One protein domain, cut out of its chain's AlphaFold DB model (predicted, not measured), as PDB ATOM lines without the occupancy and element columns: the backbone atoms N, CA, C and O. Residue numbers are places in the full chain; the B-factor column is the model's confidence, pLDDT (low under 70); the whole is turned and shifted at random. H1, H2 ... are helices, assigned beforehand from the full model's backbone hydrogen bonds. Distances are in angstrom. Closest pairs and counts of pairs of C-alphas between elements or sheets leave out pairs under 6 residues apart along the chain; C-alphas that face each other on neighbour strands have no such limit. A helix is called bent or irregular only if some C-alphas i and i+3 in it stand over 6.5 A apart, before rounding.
ATOM      1  N   SER A   4      18.923  43.870 -56.730       83.06
ATOM      2  CA  SER A   4      19.067  44.047 -55.278       83.06
ATOM      3  C   SER A   4      19.235  45.521 -54.865       83.06
ATOM      4  O   SER A   4      18.651  45.972 -53.878       83.06
ATOM      5  N   ALA A   5      19.981  46.319 -55.640       86.44
ATOM      6  CA  ALA A   5      20.110  47.757 -55.388       86.44
ATOM      7  C   ALA A   5      18.810  48.519 -55.696       86.44
ATOM      8  O   ALA A   5      18.489  49.487 -55.002       86.44
ATOM      9  N   ALA A   6      18.041  48.074 -56.694       89.94
ATOM     10  CA  ALA A   6      16.731  48.639 -57.009       89.94
ATOM     11  C   ALA A   6      15.713  48.384 -55.882       89.94
ATOM     12  O   ALA A   6      15.011  49.316 -55.483       89.94
ATOM     13  N   VAL A   7      15.692  47.174 -55.304       91.38
ATOM     14  CA  VAL A   7      14.886  46.850 -54.110       91.38
ATOM     15  C   VAL A   7      15.254  47.770 -52.952       91.38
ATOM     16  O   VAL A   7      14.380  48.418 -52.376       91.38
ATOM     17  N   LEU A   8      16.546  47.892 -52.641       91.19
ATOM     18  CA  LEU A   8      17.012  48.746 -51.550       91.19
ATOM     19  C   LEU A   8      16.623  50.217 -51.762       91.19
ATOM     20  O   LEU A   8      16.155  50.884 -50.839       91.19
ATOM     21  N   GLN A   9      16.774  50.731 -52.985       92.19
ATOM     22  CA  GLN A   9      16.374  52.097 -53.316       92.19
ATOM     23  C   GLN A   9      14.857  52.295 -53.186       92.19
ATOM     24  O   GLN A   9      14.415  53.349 -52.724       92.19
ATOM     25  N   ALA A  10      14.058  51.301 -53.573       93.62
ATOM     26  CA  ALA A  10      12.611  51.348 -53.430       93.62
ATOM     27  C   ALA A  10      12.184  51.321 -51.954       93.62
ATOM     28  O   ALA A  10      11.356  52.137 -51.551       93.62
ATOM     29  N   LEU A  11      12.806  50.472 -51.129       93.62
ATOM     30  CA  LEU A  11      12.568  50.438 -49.684       93.62
ATOM     31  C   LEU A  11      12.898  51.784 -49.028       93.62
ATOM     32  O   LEU A  11      12.062  52.314 -48.297       93.62
ATOM     33  N   LYS A  12      14.043  52.398 -49.364       93.75
ATOM     34  CA  LYS A  12      14.453  53.729 -48.868       93.75
ATOM     35  C   LYS A  12      13.435  54.837 -49.183       93.75
ATOM     36  O   LYS A  12      13.375  55.831 -48.465       93.75
ATOM     37  N   ARG A  13      12.608  54.675 -50.224       95.50
ATOM     38  CA  ARG A  13      11.532  55.620 -50.586       95.50
ATOM     39  C   ARG A  13      10.234  55.405 -49.804       95.50
ATOM     40  O   ARG A  13       9.390  56.298 -49.798       95.50
ATOM     41  N   LEU A  14      10.049  54.252 -49.162       95.44
ATOM     42  CA  LEU A  14       8.858  53.978 -48.360       95.44
ATOM     43  C   LEU A  14       8.924  54.690 -47.001       95.44
ATOM     44  O   LEU A  14      10.005  54.789 -46.408       95.44
ATOM     45  N   PRO A  15       7.784  55.149 -46.453       93.62
ATOM     46  CA  PRO A  15       7.754  55.738 -45.123       93.62
ATOM     47  C   PRO A  15       8.094  54.698 -44.048       93.62
ATOM     48  O   PRO A  15       7.897  53.493 -44.214       93.62
ATOM     49  N   ARG A  16       8.614  55.169 -42.911       93.94
ATOM     50  CA  ARG A  16       8.848  54.312 -41.742       93.94
ATOM     51  C   ARG A  16       7.510  53.743 -41.260       93.94
ATOM     52  O   ARG A  16       6.552  54.496 -41.119       93.94
ATOM     53  N   GLY A  17       7.455  52.439 -40.999       92.12
ATOM     54  CA  GLY A  17       6.224  51.774 -40.560       92.12
ATOM     55  C   GLY A  17       5.132  51.654 -41.632       92.12
ATOM     56  O   GLY A  17       3.975  51.467 -41.271       92.12
ATOM     57  N   ALA A  18       5.465  51.745 -42.928       92.06
ATOM     58  CA  ALA A  18       4.495  51.560 -44.018       92.06
ATOM     59  C   ALA A  18       3.788  50.190 -43.983       92.06
ATOM     60  O   ALA A  18       2.673  50.047 -44.486       92.06
ATOM     61  N   GLY A  19       4.437  49.187 -43.383       91.69
ATOM     62  CA  GLY A  19       3.879  47.856 -43.179       91.69
ATOM     63  C   GLY A  19       3.865  46.967 -44.434       91.69
ATOM     64  O   GLY A  19       4.296  47.379 -45.513       91.69
ATOM     65  N   PRO A  20       3.368  45.721 -44.307       90.94
ATOM     66  CA  PRO A  20       3.472  44.692 -45.351       90.94
ATOM     67  C   PRO A  20       2.774  45.049 -46.666       90.94
ATOM     68  O   PRO A  20       3.220  44.657 -47.741       90.94
ATOM     69  N   ALA A  21       1.683  45.816 -46.604       91.25
ATOM     70  CA  ALA A  21       0.935  46.209 -47.795       91.25
ATOM     71  C   ALA A  21       1.781  47.057 -48.760       91.25
ATOM     72  O   ALA A  21       1.600  46.957 -49.972       91.25
ATOM     73  N   ALA A  22       2.736  47.836 -48.238       91.12
ATOM     74  CA  ALA A  22       3.634  48.658 -49.043       91.12
ATOM     75  C   ALA A  22       4.611  47.821 -49.887       91.12
ATOM     76  O   ALA A  22       5.024  48.259 -50.958       91.12
ATOM     77  N   LEU A  23       4.943  46.604 -49.443       92.38
ATOM     78  CA  LEU A  23       5.847  45.708 -50.167       92.38
ATOM     79  C   LEU A  23       5.181  45.052 -51.376       92.38
ATOM     80  O   LEU A  23       5.883  44.694 -52.316       92.38
ATOM     81  N   ARG A  24       3.846  44.951 -51.412       90.56
ATOM     82  CA  ARG A  24       3.125  44.350 -52.551       90.56
ATOM     83  C   ARG A  24       3.409  45.067 -53.867       90.56
ATOM     84  O   ARG A  24       3.564  44.426 -54.898       90.56
ATOM     85  N   ALA A  25       3.535  46.393 -53.828       89.12
ATOM     86  CA  ALA A  25       3.893  47.192 -54.999       89.12
ATOM     87  C   ALA A  25       5.343  46.960 -55.467       89.12
ATOM     88  O   ALA A  25       5.684  47.288 -56.599       89.12
ATOM     89  N   LEU A  26       6.190  46.398 -54.601       93.69
ATOM     90  CA  LEU A  26       7.591  46.092 -54.880       93.69
ATOM     91  C   LEU A  26       7.808  44.626 -55.278       93.69
ATOM     92  O   LEU A  26       8.942  44.260 -55.569       93.69
ATOM     93  N   ALA A  27       6.756  43.796 -55.316       91.81
ATOM     94  CA  ALA A  27       6.855  42.376 -55.662       91.81
ATOM     95  C   ALA A  27       7.647  42.103 -56.962       91.81
ATOM     96  O   ALA A  27       8.517  41.237 -56.915       91.81
ATOM     97  N   PRO A  28       7.483  42.870 -58.064       92.81
ATOM     98  CA  PRO A  28       8.311  42.697 -59.264       92.81
ATOM     99  C   PRO A  28       9.816  42.834 -59.001       92.81
ATOM    100  O   PRO A  28      10.605  42.035 -59.491       92.81
ATOM    101  N   LEU A  29      10.212  43.816 -58.183       92.56
ATOM    102  CA  LEU A  29      11.618  44.058 -57.851       92.56
ATOM    103  C   LEU A  29      12.181  42.942 -56.968       92.56
ATOM    104  O   LEU A  29      13.338  42.568 -57.123       92.56
ATOM    105  N   PHE A  30      11.371  42.407 -56.050       91.75
ATOM    106  CA  PHE A  30      11.758  41.257 -55.231       91.75
ATOM    107  C   PHE A  30      11.917  39.992 -56.072       91.75
ATOM    108  O   PHE A  30      12.919  39.300 -55.917       91.75
ATOM    109  N   GLU A  31      10.978  39.719 -56.985       91.75
ATOM    110  CA  GLU A  31      11.111  38.623 -57.941       91.75
ATOM    111  C   GLU A  31      12.436  38.755 -58.702       91.75
ATOM    112  O   GLU A  31      13.249  37.837 -58.648       91.75
ATOM    113  N   GLU A  32      12.715  39.904 -59.328       88.69
ATOM    114  CA  GLU A  32      13.970  40.167 -60.051       88.69
ATOM    115  C   GLU A  32      15.223  40.023 -59.173       88.69
ATOM    116  O   GLU A  32      16.201  39.411 -59.600       88.69
ATOM    117  N   ALA A  33      15.204  40.534 -57.942       88.88
ATOM    118  CA  ALA A  33      16.349  40.471 -57.036       88.88
ATOM    119  C   ALA A  33      16.685  39.039 -56.600       88.88
ATOM    120  O   ALA A  33      17.863  38.709 -56.491       88.88
ATOM    121  N   LEU A  34      15.687  38.159 -56.455       87.31
ATOM    122  CA  LEU A  34      15.911  36.728 -56.206       87.31
ATOM    123  C   LEU A  34      16.613  36.009 -57.375       87.31
ATOM    124  O   LEU A  34      16.987  34.847 -57.250       87.31
ATOM    125  N   ALA A  35      16.781  36.653 -58.538       75.31
ATOM    126  CA  ALA A  35      17.610  36.129 -59.630       75.31
ATOM    127  C   ALA A  35      19.109  36.341 -59.409       75.31
ATOM    128  O   ALA A  35      19.926  35.631 -59.995       75.31
ATOM    129  N   GLU A  36      19.482  37.348 -58.623       76.31
ATOM    130  CA  GLU A  36      20.868  37.760 -58.464       76.31
ATOM    131  C   GLU A  36      21.507  37.018 -57.288       76.31
ATOM    132  O   GLU A  36      21.085  37.140 -56.143       76.31
ATOM    133  N   THR A  37      22.580  36.273 -57.546       54.41
ATOM    134  CA  THR A  37      23.270  35.438 -56.547       54.41
ATOM    135  C   THR A  37      24.122  36.232 -55.537       54.41
ATOM    136  O   THR A  37      25.154  35.735 -55.082       54.41
ATOM    137  N   VAL A  38      23.767  37.478 -55.184       56.00
ATOM    138  CA  VAL A  38      24.669  38.355 -54.412       56.00
ATOM    139  C   VAL A  38      24.030  39.036 -53.202       56.00
ATOM    140  O   VAL A  38      22.998  39.693 -53.247       56.00
ATOM    141  N   SER A  39      24.778  38.895 -52.109       53.16
ATOM    142  CA  SER A  39      24.576  39.380 -50.753       53.16
ATOM    143  C   SER A  39      24.735  40.904 -50.629       53.16
ATOM    144  O   SER A  39      25.841  41.431 -50.731       53.16
ATOM    145  N   ALA A  40      23.645  41.596 -50.301       52.97
ATOM    146  CA  ALA A  40      23.657  42.891 -49.610       52.97
ATOM    147  C   ALA A  40      22.759  42.791 -48.362       52.97
ATOM    148  O   ALA A  40      21.731  43.451 -48.242       52.97
ATOM    149  N   ARG A  41      23.118  41.869 -47.458       64.19
ATOM    150  CA  ARG A  41      22.244  41.401 -46.366       64.19
ATOM    151  C   ARG A  41      22.024  42.415 -45.238       64.19
ATOM    152  O   ARG A  41      20.967  42.389 -44.621       64.19
ATOM    153  N   VAL A  42      22.983  43.302 -44.963       66.75
ATOM    154  CA  VAL A  42      22.905  44.185 -43.779       66.75
ATOM    155  C   VAL A  42      22.007  45.400 -44.027       66.75
ATOM    156  O   VAL A  42      21.027  45.575 -43.310       66.75
ATOM    157  N   GLU A  43      22.265  46.191 -45.075       83.25
ATOM    158  CA  GLU A  43      21.439  47.376 -45.383       83.25
ATOM    159  C   GLU A  43      19.986  47.007 -45.711       83.25
ATOM    160  O   GLU A  43      19.062  47.740 -45.364       83.25
ATOM    161  N   LEU A  44      19.766  45.859 -46.360       86.31
ATOM    162  CA  LEU A  44      18.420  45.379 -46.656       86.31
ATOM    163  C   LEU A  44      17.634  45.118 -45.366       86.31
ATOM    164  O   LEU A  44      16.493  45.558 -45.249       86.31
ATOM    165  N   HIS A  45      18.246  44.440 -44.393       88.31
ATOM    166  CA  HIS A  45      17.594  44.131 -43.126       88.31
ATOM    167  C   HIS A  45      17.230  45.396 -42.338       88.31
ATOM    168  O   HIS A  45      16.104  45.512 -41.856       88.31
ATOM    169  N   GLU A  46      18.134  46.378 -42.254       91.12
ATOM    170  CA  GLU A  46      17.861  47.654 -41.576       91.12
ATOM    171  C   GLU A  46      16.657  48.382 -42.188       91.12
ATOM    172  O   GLU A  46      15.775  48.870 -41.474       91.12
ATOM    173  N   GLU A  47      16.576  48.407 -43.519       92.88
ATOM    174  CA  GLU A  47      15.456  49.017 -44.230       92.88
ATOM    175  C   GLU A  47      14.152  48.229 -44.049       92.88
ATOM    176  O   GLU A  47      13.094  48.831 -43.843       92.88
ATOM    177  N   LEU A  48      14.204  46.894 -44.039       92.88
ATOM    178  CA  LEU A  48      13.043  46.053 -43.735       92.88
ATOM    179  C   LEU A  48      12.538  46.298 -42.307       92.88
ATOM    180  O   LEU A  48      11.336  46.480 -42.113       92.88
ATOM    181  N   VAL A  49      13.428  46.411 -41.315       93.88
ATOM    182  CA  VAL A  49      13.068  46.780 -39.934       93.88
ATOM    183  C   VAL A  49      12.461  48.180 -39.878       93.88
ATOM    184  O   VAL A  49      11.436  48.382 -39.222       93.88
ATOM    185  N   ARG A  50      13.018  49.154 -40.605       95.19
ATOM    186  CA  ARG A  50      12.467  50.514 -40.666       95.19
ATOM    187  C   ARG A  50      11.051  50.535 -41.252       95.19
ATOM    188  O   ARG A  50      10.182  51.245 -40.738       95.19
ATOM    189  N   VAL A  51      10.803  49.789 -42.325       94.81
ATOM    190  CA  VAL A  51       9.520  49.794 -43.048       94.81
ATOM    191  C   VAL A  51       8.467  48.921 -42.356       94.81
ATOM    192  O   VAL A  51       7.302  49.317 -42.280       94.81
ATOM    193  N   LEU A  52       8.857  47.760 -41.827       94.44
ATOM    194  CA  LEU A  52       7.941  46.721 -41.343       94.44
ATOM    195  C   LEU A  52       7.936  46.542 -39.825       94.44
ATOM    196  O   LEU A  52       6.932  46.078 -39.289       94.44
ATOM    197  N   GLY A  53       9.020  46.894 -39.128       91.56
ATOM    198  CA  GLY A  53       9.247  46.547 -37.719       91.56
ATOM    199  C   GLY A  53       8.137  46.993 -36.773       91.56
ATOM    200  O   GLY A  53       7.739  46.242 -35.890       91.56
ATOM    201  N   ALA A  54       7.557  48.173 -37.008       91.31
ATOM    202  CA  ALA A  54       6.452  48.691 -36.196       91.31
ATOM    203  C   ALA A  54       5.156  47.859 -36.305       91.31
ATOM    204  O   ALA A  54       4.321  47.919 -35.409       91.31
ATOM    205  N   VAL A  55       4.979  47.110 -37.399       91.88
ATOM    206  CA  VAL A  55       3.765  46.328 -37.689       91.88
ATOM    207  C   VAL A  55       3.998  44.833 -37.474       91.88
ATOM    208  O   VAL A  55       3.107  44.134 -37.003       91.88
ATOM    209  N   MET A  56       5.181  44.331 -37.836       91.81
ATOM    210  CA  MET A  56       5.491  42.898 -37.820       91.81
ATOM    211  C   MET A  56       6.287  42.451 -36.587       91.81
ATOM    212  O   MET A  56       6.241  41.265 -36.264       91.81
ATOM    213  N   ALA A  57       6.969  43.364 -35.886       91.50
ATOM    214  CA  ALA A  57       7.811  43.068 -34.725       91.50
ATOM    215  C   ALA A  57       8.770  41.885 -34.982       91.50
ATOM    216  O   ALA A  57       9.553  41.917 -35.926       91.50
ATOM    217  N   GLU A  58       8.690  40.819 -34.184       88.31
ATOM    218  CA  GLU A  58       9.529  39.615 -34.308       88.31
ATOM    219  C   GLU A  58       9.333  38.855 -35.630       88.31
ATOM    220  O   GLU A  58      10.146  38.010 -35.985       88.31
ATOM    221  N   ARG A  59       8.264  39.154 -36.380       89.62
ATOM    222  CA  ARG A  59       7.973  38.549 -37.687       89.62
ATOM    223  C   ARG A  59       8.544  39.344 -38.860       89.62
ATOM    224  O   ARG A  59       8.222  39.034 -40.005       89.62
ATOM    225  N   THR A  60       9.297  40.413 -38.605       91.88
ATOM    226  CA  THR A  60       9.927  41.189 -39.675       91.88
ATOM    227  C   THR A  60      10.925  40.316 -40.443       91.88
ATOM    228  O   THR A  60      11.780  39.705 -39.808       91.88
ATOM    229  N   PRO A  61      10.847  40.275 -41.786       90.56
ATOM    230  CA  PRO A  61      11.759  39.485 -42.603       90.56
ATOM    231  C   PRO A  61      13.212  39.931 -42.409       90.56
ATOM    232  O   PRO A  61      13.530  41.126 -42.434       90.56
ATOM    233  N   ALA A  62      14.091  38.954 -42.221       87.50
ATOM    234  CA  ALA A  62      15.529  39.127 -42.103       87.50
ATOM    235  C   ALA A  62      16.250  38.964 -43.446       87.50
ATOM    236  O   ALA A  62      17.356  39.478 -43.619       87.50
ATOM    237  N   THR A  63      15.624  38.267 -44.394       87.81
ATOM    238  CA  THR A  63      16.222  37.915 -45.683       87.81
ATOM    239  C   THR A  63      15.432  38.485 -46.864       87.81
ATOM    240  O   THR A  63      14.303  38.965 -46.716       87.81
ATOM    241  N   LEU A  64      16.046  38.471 -48.052       88.75
ATOM    242  CA  LEU A  64      15.399  38.927 -49.285       88.75
ATOM    243  C   LEU A  64      14.245  37.991 -49.658       88.75
ATOM    244  O   LEU A  64      13.187  38.448 -50.077       88.75
ATOM    245  N   GLU A  65      14.459  36.701 -49.449       90.50
ATOM    246  CA  GLU A  65      13.558  35.579 -49.661       90.50
ATOM    247  C   GLU A  65      12.296  35.732 -48.799       90.50
ATOM    248  O   GLU A  65      11.173  35.724 -49.305       90.50
ATOM    249  N   GLU A  66      12.471  35.986 -47.499       91.12
ATOM    250  CA  GLU A  66      11.360  36.238 -46.578       91.12
ATOM    251  C   GLU A  66      10.603  37.521 -46.945       91.12
ATOM    252  O   GLU A  66       9.370  37.546 -46.940       91.12
ATOM    253  N   ALA A  67      11.321  38.590 -47.303       91.94
ATOM    254  CA  ALA A  67      10.706  39.844 -47.729       91.94
ATOM    255  C   ALA A  67       9.924  39.691 -49.043       91.94
ATOM    256  O   ALA A  67       8.838  40.259 -49.178       91.94
ATOM    257  N   ALA A  68      10.429  38.887 -49.980       91.56
ATOM    258  CA  ALA A  68       9.744  38.538 -51.216       91.56
ATOM    259  C   ALA A  68       8.480  37.710 -50.940       91.56
ATOM    260  O   ALA A  68       7.432  37.976 -51.533       91.56
ATOM    261  N   GLY A  69       8.534  36.781 -49.981       91.62
ATOM    262  CA  GLY A  69       7.356  36.057 -49.507       91.62
ATOM    263  C   GLY A  69       6.293  36.989 -48.913       91.62
ATOM    264  O   GLY A  69       5.109  36.877 -49.228       91.62
ATOM    265  N   VAL A  70       6.700  37.999 -48.136       92.25
ATOM    266  CA  VAL A  70       5.786  39.039 -47.620       92.25
ATOM    267  C   VAL A  70       5.198  39.894 -48.750       92.25
ATOM    268  O   VAL A  70       4.006  40.208 -48.723       92.25
ATOM    269  N   ALA A  71       6.011  40.272 -49.739       92.44
ATOM    270  CA  ALA A  71       5.589  41.091 -50.873       92.44
ATOM    271  C   ALA A  71       4.569  40.370 -51.769       92.44
ATOM    272  O   ALA A  71       3.592  40.977 -52.209       92.44
ATOM    273  N   THR A  72       4.781  39.077 -52.015       90.00
ATOM    274  CA  THR A  72       3.941  38.240 -52.888       90.00
ATOM    275  C   THR A  72       2.776  37.582 -52.147       90.00
ATOM    276  O   THR A  72       1.769  37.237 -52.760       90.00
ATOM    277  N   GLY A  73       2.870  37.450 -50.821       91.31
ATOM    278  CA  GLY A  73       1.897  36.730 -50.000       91.31
ATOM    279  C   GLY A  73       2.031  35.207 -50.083       91.31
ATOM    280  O   GLY A  73       1.067  34.505 -49.782       91.31
ATOM    281  N   VAL A  74       3.195  34.699 -50.498       92.38
ATOM    282  CA  VAL A  74       3.470  33.270 -50.710       92.38
ATOM    283  C   VAL A  74       4.687  32.839 -49.884       92.38
ATOM    284  O   VAL A  74       5.504  33.665 -49.486       92.38
TER     285      VAL A  74
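This is residues 4 to 74 of the 262 residues of an uncharacterized protein of Aggregicoccus sp. 17bor-14 (UniProt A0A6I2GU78). Five helices make a small rounded ball: H1 and H5 on opposite sides of it, H3 and the long H4 on two other sides, with H2 near one end of H5. The helices mostly cross, and H4 turns sharply near residue 53. The printed part has 71 residues with five named helices, H1 to H5 in order, and no named strand; the class is all helix. It is compact, with a radius of gyration of the C-alphas of 10.6 A and spans of 29 by 23 by 22 A.

H1, residues 4 to 13, begins at C-alpha 4 (19.067, 44.047, -55.278) and is 14.6 A long. H2 is residues 20 to 24, and H3 is residues 27 to 33. H4, residues 41 to 59, is 16.9 A long, with a kink of 119 degrees near residue 53; it is irregular, C-alphas 55 and 58 being 9.5 A apart. H5, residues 64 to 72, is 12.0 A long and ends at C-alpha 72 (3.941, 38.240, -52.888).

H5 is the hub, touching three helices. It touches H3 at a shallow tilt of 23 degrees, opposite ways, the closest C-alphas being Ala 27 and Ala 71, 5.1 A. It touches H2, closest C-alphas Arg 24 and Ala 71, 4.4 A. H4, with residues 41 to 48 alone, only just touches H5, with 3 pairs of C-alphas within 8 A, the closest Leu 44 and Leu 64, 7.6 A. H1 touches H3 at a steep tilt of 39 degrees, closest C-alphas Ser 4 and Ala 33, 4.8 A. Residues 43 to 51 of H4 touch H1, closest C-alphas Leu 8 and Leu 44, 6.1 A. H1 and H5 are apart. In H1, H3 and H5 every O i to N i+4 pair is within hydrogen-bond range; in H4 11 of 15 are, and in H2 0 of 1, with 2 of 2 O i to N i+3 pairs.

The C-alphas of Thr 37 and Ala 54, 29.5 A, are the farthest apart. The printed part has no cut and no long link. Residues 37 to 42, of which 41 to 42 belong to H4, are under 70 in pLDDT; the mean of the printed part is 87.9.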